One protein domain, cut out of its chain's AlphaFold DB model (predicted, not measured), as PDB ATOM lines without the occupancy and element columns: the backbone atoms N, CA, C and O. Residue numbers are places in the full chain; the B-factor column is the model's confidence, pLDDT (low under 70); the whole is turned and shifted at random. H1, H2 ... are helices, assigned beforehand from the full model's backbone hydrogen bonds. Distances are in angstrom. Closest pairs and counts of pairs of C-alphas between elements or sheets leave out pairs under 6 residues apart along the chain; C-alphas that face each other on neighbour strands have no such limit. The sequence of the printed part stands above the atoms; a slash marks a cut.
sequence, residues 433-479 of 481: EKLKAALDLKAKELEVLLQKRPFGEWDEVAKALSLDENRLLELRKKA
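What this domain is: This is residues 433 to 479 of the 481 residues of the protein "Helix-hairpin-helix domain-containing protein" of Candidatus Melainabacteria bacterium (UniProt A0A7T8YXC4). Four short helices make a small open ring, each set at a steep or nearly right angle to the next: H2 and H3 meet on one side, H1 comes near H2, H4 comes near H3, and the ring is nearly closed where the last residue of H1 comes near the last residue of H4. The helices opposite each other across the ring, H1 from H3 and H2 from H4, stay apart, and H2 with H3 is the one pair of helices that touches. The printed part has 47 residues, with four named helices in the order H1, H2, H3, H4 along the chain and no named strand; the class is all helix, with 34 residues in the helices. The whole is compact, with a radius of gyration of the C-alphas of 9.8 A, and rounded, its C-alphas spanning 24 by 20 by 16 A along the three main axes.

How they stand to each other: H2, residues 443 to 452, and H4, residues 469 to 478, are the longest helices by residues. H2 touches H3, residues 458 to 465, with 7 pairs of C-alphas within 8 A. Their closest C-alphas are those of Glu 445 and Leu 465, 6.0 A apart, and the two helices run opposite ways at a steep tilt of 50 degrees. H1, residues 433 to 438, is close to H2 but not clearly touching, and its closest C-alpha to H2 is that of Lys 436, 7.3 A from that of Leu 446. H1 and H2 run opposite ways at a steep tilt of 66 degrees. H3 and H4 are close but not clearly touching, the closest C-alphas being those of Ala 462 and Leu 472, 6.3 A apart. Their lines stand at 72 degrees, only just about perpendicular. H1 and H4 are also close but not clearly touching, with the C-alphas of Ala 438 and Lys 478 the closest at 7.5 A. They run opposite ways at a steep tilt of 68 degrees, only just short of about perpendicular. H1 and H3 are apart, as are H2 and H4. In H1, H2 and H3 every O i to N i+4 pair is within hydrogen-bond range; in H4 it is 5 of 6.

Where its parts are: H2 runs from Ala 443, with its C-alpha at (-0.230, 38.466, 21.762), to Lys 452, with its C-alpha at (-9.452, 35.890, 32.736), 14.6 A from first to last C-alpha. H3 runs from Trp 458 to Leu 465 and measures 10.6 A between its first and last C-alphas. H4 begins at Glu 469 and ends at Lys 478, whose C-alpha is at (-4.900, 53.769, 29.147), a length of 14.7 A. H1 is the shortest, from Glu 433, with its C-alpha at (-9.202, 44.492, 18.106), to Ala 438, 8.8 A away between C-alphas.

The domain as a whole: The two C-alphas farthest apart are those of Glu 433 and Glu 469, 25.4 A. The first and last printed C-alphas, those of Glu 433 and Ala 479, are 14.3 A apart. The printed part has no cut. The three links are tight: 4 residues between H1 and H2, 5 between H2 and H3, and 3 between H3 and H4. The mean pLDDT of the printed part is 79.1; it is 87 in H2 and 70 in H4. Seven residues are under 70: 438, 456, 469, 470, 473, 477 and 479.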
ATOM      1  N   GLU A 433      -9.790  43.553  19.063       80.44
ATOM      2  CA  GLU A 433      -9.202  44.492  18.106       80.44
ATOM      3  C   GLU A 433      -8.957  45.859  18.751       80.44
ATOM      4  O   GLU A 433      -7.907  46.465  18.545       80.44
ATOM      5  N   LYS A 434      -9.901  46.325  19.581       76.19
ATOM      6  CA  LYS A 434      -9.792  47.605  20.296       76.19
ATOM      7  C   LYS A 434      -8.704  47.576  21.360       76.19
ATOM      8  O   LYS A 434      -7.983  48.554  21.521       76.19
ATOM      9  N   LEU A 435      -8.559  46.455  22.062       80.50
ATOM     10  CA  LEU A 435      -7.518  46.290  23.077       80.50
ATOM     11  C   LEU A 435      -6.139  46.256  22.442       80.50
ATOM     12  O   LEU A 435      -5.250  46.945  22.916       80.50
ATOM     13  N   LYS A 436      -5.983  45.510  21.344       81.06
ATOM     14  CA  LYS A 436      -4.719  45.418  20.613       81.06
ATOM     15  C   LYS A 436      -4.293  46.760  20.012       81.06
ATOM     16  O   LYS A 436      -3.107  47.044  19.945       81.06
ATOM     17  N   ALA A 437      -5.252  47.569  19.561       74.50
ATOM     18  CA  ALA A 437      -4.971  48.880  18.982       74.50
ATOM     19  C   ALA A 437      -4.584  49.942  20.028       74.50
ATOM     20  O   ALA A 437      -3.861  50.877  19.696       74.50
ATOM     21  N   ALA A 438      -5.070  49.829  21.267       69.81
ATOM     22  CA  ALA A 438      -4.907  50.877  22.281       69.81
ATOM     23  C   ALA A 438      -3.945  50.523  23.419       69.81
ATOM     24  O   ALA A 438      -3.405  51.410  24.081       69.81
ATOM     25  N   LEU A 439      -3.763  49.233  23.676       72.94
ATOM     26  CA  LEU A 439      -2.906  48.703  24.720       72.94
ATOM     27  C   LEU A 439      -1.832  47.910  23.987       72.94
ATOM     28  O   LEU A 439      -2.143  46.924  23.325       72.94
ATOM     29  N   ASP A 440      -0.589  48.375  24.067       77.38
ATOM     30  CA  ASP A 440       0.592  47.769  23.438       77.38
ATOM     31  C   ASP A 440       0.950  46.430  24.121       77.38
ATOM     32  O   ASP A 440       1.982  46.265  24.770       77.38
ATOM     33  N   LEU A 441       0.002  45.490  24.082       79.75
ATOM     34  CA  LEU A 441       0.047  44.184  24.718       79.75
ATOM     35  C   LEU A 441       0.611  43.165  23.736       79.75
ATOM     36  O   LEU A 441       0.218  43.093  22.567       79.75
ATOM     37  N   LYS A 442       1.483  42.291  24.235       85.62
ATOM     38  CA  LYS A 442       1.952  41.132  23.473       85.62
ATOM     39  C   LYS A 442       0.778  40.185  23.212       85.62
ATOM     40  O   LYS A 442      -0.142  40.083  24.019       85.62
ATOM     41  N   ALA A 443       0.840  39.407  22.129       82.75
ATOM     42  CA  ALA A 443      -0.230  38.466  21.762       82.75
ATOM     43  C   ALA A 443      -0.633  37.523  22.918       82.75
ATOM     44  O   ALA A 443      -1.817  37.334  23.175       82.75
ATOM     45  N   LYS A 444       0.353  37.025  23.678       84.38
ATOM     46  CA  LYS A 444       0.126  36.184  24.864       84.38
ATOM     47  C   LYS A 444      -0.560  36.928  26.017       84.38
ATOM     48  O   LYS A 444      -1.370  36.343  26.719       84.38
ATOM     49  N   GLU A 445      -0.245  38.208  26.217       86.19
ATOM     50  CA  GLU A 445      -0.866  39.037  27.258       86.19
ATOM     51  C   GLU A 445      -2.338  39.304  26.913       86.19
ATOM     52  O   GLU A 445      -3.204  39.182  27.774       86.19
ATOM     53  N   LEU A 446      -2.643  39.577  25.639       87.00
ATOM     54  CA  LEU A 446      -4.014  39.776  25.168       87.00
ATOM     55  C   LEU A 446      -4.881  38.515  25.333       87.00
ATOM     56  O   LEU A 446      -6.022  38.618  25.779       87.00
ATOM     57  N   GLU A 447      -4.344  37.334  25.016       88.19
ATOM     58  CA  GLU A 447      -5.040  36.056  25.221       88.19
ATOM     59  C   GLU A 447      -5.360  35.806  26.698       88.19
ATOM     60  O   GLU A 447      -6.502  35.494  27.038       88.19
ATOM     61  N   VAL A 448      -4.383  36.005  27.587       88.00
ATOM     62  CA  VAL A 448      -4.569  35.835  29.037       88.00
ATOM     63  C   VAL A 448      -5.597  36.825  29.584       88.00
ATOM     64  O   VAL A 448      -6.428  36.459  30.416       88.00
ATOM     65  N   LEU A 449      -5.575  38.064  29.091       87.56
ATOM     66  CA  LEU A 449      -6.525  39.103  29.470       87.56
ATOM     67  C   LEU A 449      -7.947  38.715  29.041       87.56
ATOM     68  O   LEU A 449      -8.862  38.807  29.848       87.56
ATOM     69  N   LEU A 450      -8.146  38.225  27.814       88.31
ATOM     70  CA  LEU A 450      -9.462  37.793  27.326       88.31
ATOM     71  C   LEU A 450     -10.003  36.566  28.074       88.31
ATOM     72  O   LEU A 450     -11.202  36.499  28.326       88.31
ATOM     73  N   GLN A 451      -9.133  35.627  28.454       89.00
ATOM     74  CA  GLN A 451      -9.519  34.409  29.175       89.00
ATOM     75  C   GLN A 451      -9.905  34.653  30.637       89.00
ATOM     76  O   GLN A 451     -10.729  33.917  31.174       89.00
ATOM     77  N   LYS A 452      -9.292  35.645  31.292       86.25
ATOM     78  CA  LYS A 452      -9.452  35.890  32.736       86.25
ATOM     79  C   LYS A 452     -10.440  37.000  33.088       86.25
ATOM     80  O   LYS A 452     -10.647  37.261  34.267       86.25
ATOM     81  N   ARG A 453     -11.061  37.635  32.091       85.88
ATOM     82  CA  ARG A 453     -12.183  38.554  32.321       85.88
ATOM     83  C   ARG A 453     -13.370  37.824  32.967       85.88
ATOM     84  O   ARG A 453     -13.626  36.674  32.612       85.88
ATOM     85  N   PRO A 454     -14.177  38.513  33.790       83.44
ATOM     86  CA  PRO A 454     -14.016  39.905  34.201       83.44
ATOM     87  C   PRO A 454     -13.060  40.060  35.394       83.44
ATOM     88  O   PRO A 454     -12.994  39.188  36.254       83.44
ATOM     89  N   PHE A 455     -12.371  41.195  35.463       79.88
ATOM     90  CA  PHE A 455     -11.538  41.587  36.603       79.88
ATOM     91  C   PHE A 455     -12.295  42.555  37.512       79.88
ATOM     92  O   PHE A 455     -12.913  43.498  37.012       79.88
ATOM     93  N   GLY A 456     -12.225  42.345  38.825       62.53
ATOM     94  CA  GLY A 456     -12.784  43.260  39.826       62.53
ATOM     95  C   GLY A 456     -11.771  44.295  40.315       62.53
ATOM     96  O   GLY A 456     -12.137  45.430  40.614       62.53
ATOM     97  N   GLU A 457     -10.490  43.923  40.348       75.12
ATOM     98  CA  GLU A 457      -9.415  44.752  40.896       75.12
ATOM     99  C   GLU A 457      -8.159  44.730  40.017       75.12
ATOM    100  O   GLU A 457      -7.861  43.769  39.306       75.12
ATOM    101  N   TRP A 458      -7.376  45.810  40.075       74.00
ATOM    102  CA  TRP A 458      -6.157  45.946  39.269       74.00
ATOM    103  C   TRP A 458      -5.060  44.955  39.665       74.00
ATOM    104  O   TRP A 458      -4.259  44.572  38.814       74.00
ATOM    105  N   ASP A 459      -5.065  44.483  40.912       81.19
ATOM    106  CA  ASP A 459      -4.141  43.453  41.390       81.19
ATOM    107  C   ASP A 459      -4.371  42.107  40.695       81.19
ATOM    108  O   ASP A 459      -3.425  41.350  40.467       81.19
ATOM    109  N   GLU A 460      -5.612  41.807  40.300       82.69
ATOM    110  CA  GLU A 460      -5.938  40.603  39.531       82.69
ATOM    111  C   GLU A 460      -5.360  40.687  38.118       82.69
ATOM    112  O   GLU A 460      -4.799  39.709  37.619       82.69
ATOM    113  N   VAL A 461      -5.420  41.871  37.499       83.06
ATOM    114  CA  VAL A 461      -4.815  42.144  36.186       83.06
ATOM    115  C   VAL A 461      -3.290  42.080  36.266       83.06
ATOM    116  O   VAL A 461      -2.661  41.439  35.422       83.06
ATOM    117  N   ALA A 462      -2.691  42.681  37.296       85.50
ATOM    118  CA  ALA A 462      -1.247  42.661  37.521       85.50
ATOM    119  C   ALA A 462      -0.721  41.229  37.684       85.50
ATOM    120  O   ALA A 462       0.241  40.842  37.022       85.50
ATOM    121  N   LYS A 463      -1.409  40.405  38.488       87.06
ATOM    122  CA  LYS A 463      -1.090  38.981  38.667       87.06
ATOM    123  C   LYS A 463      -1.334  38.173  37.395       87.06
ATOM    124  O   LYS A 463      -0.531  37.310  37.052       87.06
ATOM    125  N   ALA A 464      -2.427  38.442  36.680       85.56
ATOM    126  CA  ALA A 464      -2.764  37.739  35.448       85.56
ATOM    127  C   ALA A 464      -1.714  37.954  34.356       85.56
ATOM    128  O   ALA A 464      -1.340  36.995  33.685       85.56
ATOM    129  N   LEU A 465      -1.236  39.187  34.207       85.69
ATOM    130  CA  LEU A 465      -0.299  39.593  33.162       85.69
ATOM    131  C   LEU A 465       1.165  39.619  33.627       85.69
ATOM    132  O   LEU A 465       2.045  39.903  32.819       85.69
ATOM    133  N   SER A 466       1.430  39.296  34.899       87.38
ATOM    134  CA  SER A 466       2.763  39.374  35.516       87.38
ATOM    135  C   SER A 466       3.420  40.745  35.294       87.38
ATOM    136  O   SER A 466       4.559  40.837  34.838       87.38
ATOM    137  N   LEU A 467       2.661  41.815  35.553       81.06
ATOM    138  CA  LEU A 467       3.126  43.195  35.396       81.06
ATOM    139  C   LEU A 467       3.870  43.652  36.649       81.06
ATOM    140  O   LEU A 467       3.456  43.351  37.767       81.06
ATOM    141  N   ASP A 468       4.938  44.418  36.446       82.56
ATOM    142  CA  ASP A 468       5.546  45.222  37.501       82.56
ATOM    143  C   ASP A 468       4.719  46.498  37.756       82.56
ATOM    144  O   ASP A 468       3.799  46.839  37.001       82.56
ATOM    145  N   GLU A 469       5.033  47.217  38.835       65.50
ATOM    146  CA  GLU A 469       4.290  48.420  39.240       65.50
ATOM    147  C   GLU A 469       4.298  49.509  38.155       65.50
ATOM    148  O   GLU A 469       3.278  50.161  37.922       65.50
ATOM    149  N   ASN A 470       5.409  49.648  37.426       69.94
ATOM    150  CA  ASN A 470       5.553  50.635  36.358       69.94
ATOM    151  C   ASN A 470       4.683  50.299  35.135       69.94
ATOM    152  O   ASN A 470       3.960  51.166  34.640       69.94
ATOM    153  N   ARG A 471       4.676  49.043  34.660       77.31
ATOM    154  CA  ARG A 471       3.804  48.628  33.547       77.31
ATOM    155  C   ARG A 471       2.333  48.625  33.948       77.31
ATOM    156  O   ARG A 471       1.484  48.935  33.111       77.31
ATOM    157  N   LEU A 472       2.013  48.311  35.204       73.81
ATOM    158  CA  LEU A 472       0.649  48.413  35.721       73.81
ATOM    159  C   LEU A 472       0.168  49.870  35.724       73.81
ATOM    160  O   LEU A 472      -0.952  50.146  35.294       73.81
ATOM    161  N   LEU A 473       1.014  50.809  36.153       64.12
ATOM    162  CA  LEU A 473       0.699  52.235  36.136       64.12
ATOM    163  C   LEU A 473       0.456  52.742  34.705       64.12
ATOM    164  O   LEU A 473      -0.534  53.434  34.462       64.12
ATOM    165  N   GLU A 474       1.293  52.342  33.744       71.25
ATOM    166  CA  GLU A 474       1.109  52.666  32.321       71.25
ATOM    167  C   GLU A 474      -0.190  52.088  31.739       71.25
ATOM    168  O   GLU A 474      -0.900  52.763  30.988       71.25
ATOM    169  N   LEU A 475      -0.561  50.866  32.128       73.00
ATOM    170  CA  LEU A 475      -1.823  50.254  31.716       73.00
ATOM    171  C   LEU A 475      -3.036  51.004  32.298       73.00
ATOM    172  O   LEU A 475      -3.999  51.274  31.579       73.00
ATOM    173  N   ARG A 476      -2.968  51.422  33.570       70.81
ATOM    174  CA  ARG A 476      -4.025  52.192  34.262       70.81
ATOM    175  C   ARG A 476      -4.232  53.594  33.690       70.81
ATOM    176  O   ARG A 476      -5.326  54.146  33.801       70.81
ATOM    177  N   LYS A 477      -3.215  54.172  33.041       62.19
ATOM    178  CA  LYS A 477      -3.360  55.433  32.293       62.19
ATOM    179  C   LYS A 477      -4.259  55.262  31.061       62.19
ATOM    180  O   LYS A 477      -4.983  56.196  30.716       62.19
ATOM    181  N   LYS A 478      -4.251  54.073  30.438       70.38
ATOM    182  CA  LYS A 478      -4.900  53.769  29.147       70.38
ATOM    183  C   LYS A 478      -6.196  52.948  29.256       70.38
ATOM    184  O   LYS A 478      -6.952  52.893  28.285       70.38
ATOM    185  N   ALA A 479      -6.486  52.339  30.409       69.31
ATOM    186  CA  ALA A 479      -7.604  51.406  30.576       69.31
ATOM    187  C   ALA A 479      -8.354  51.540  31.922       69.31
ATOM    188  O   ALA A 479      -7.833  52.105  32.882       69.31
TER     189      ALA A 479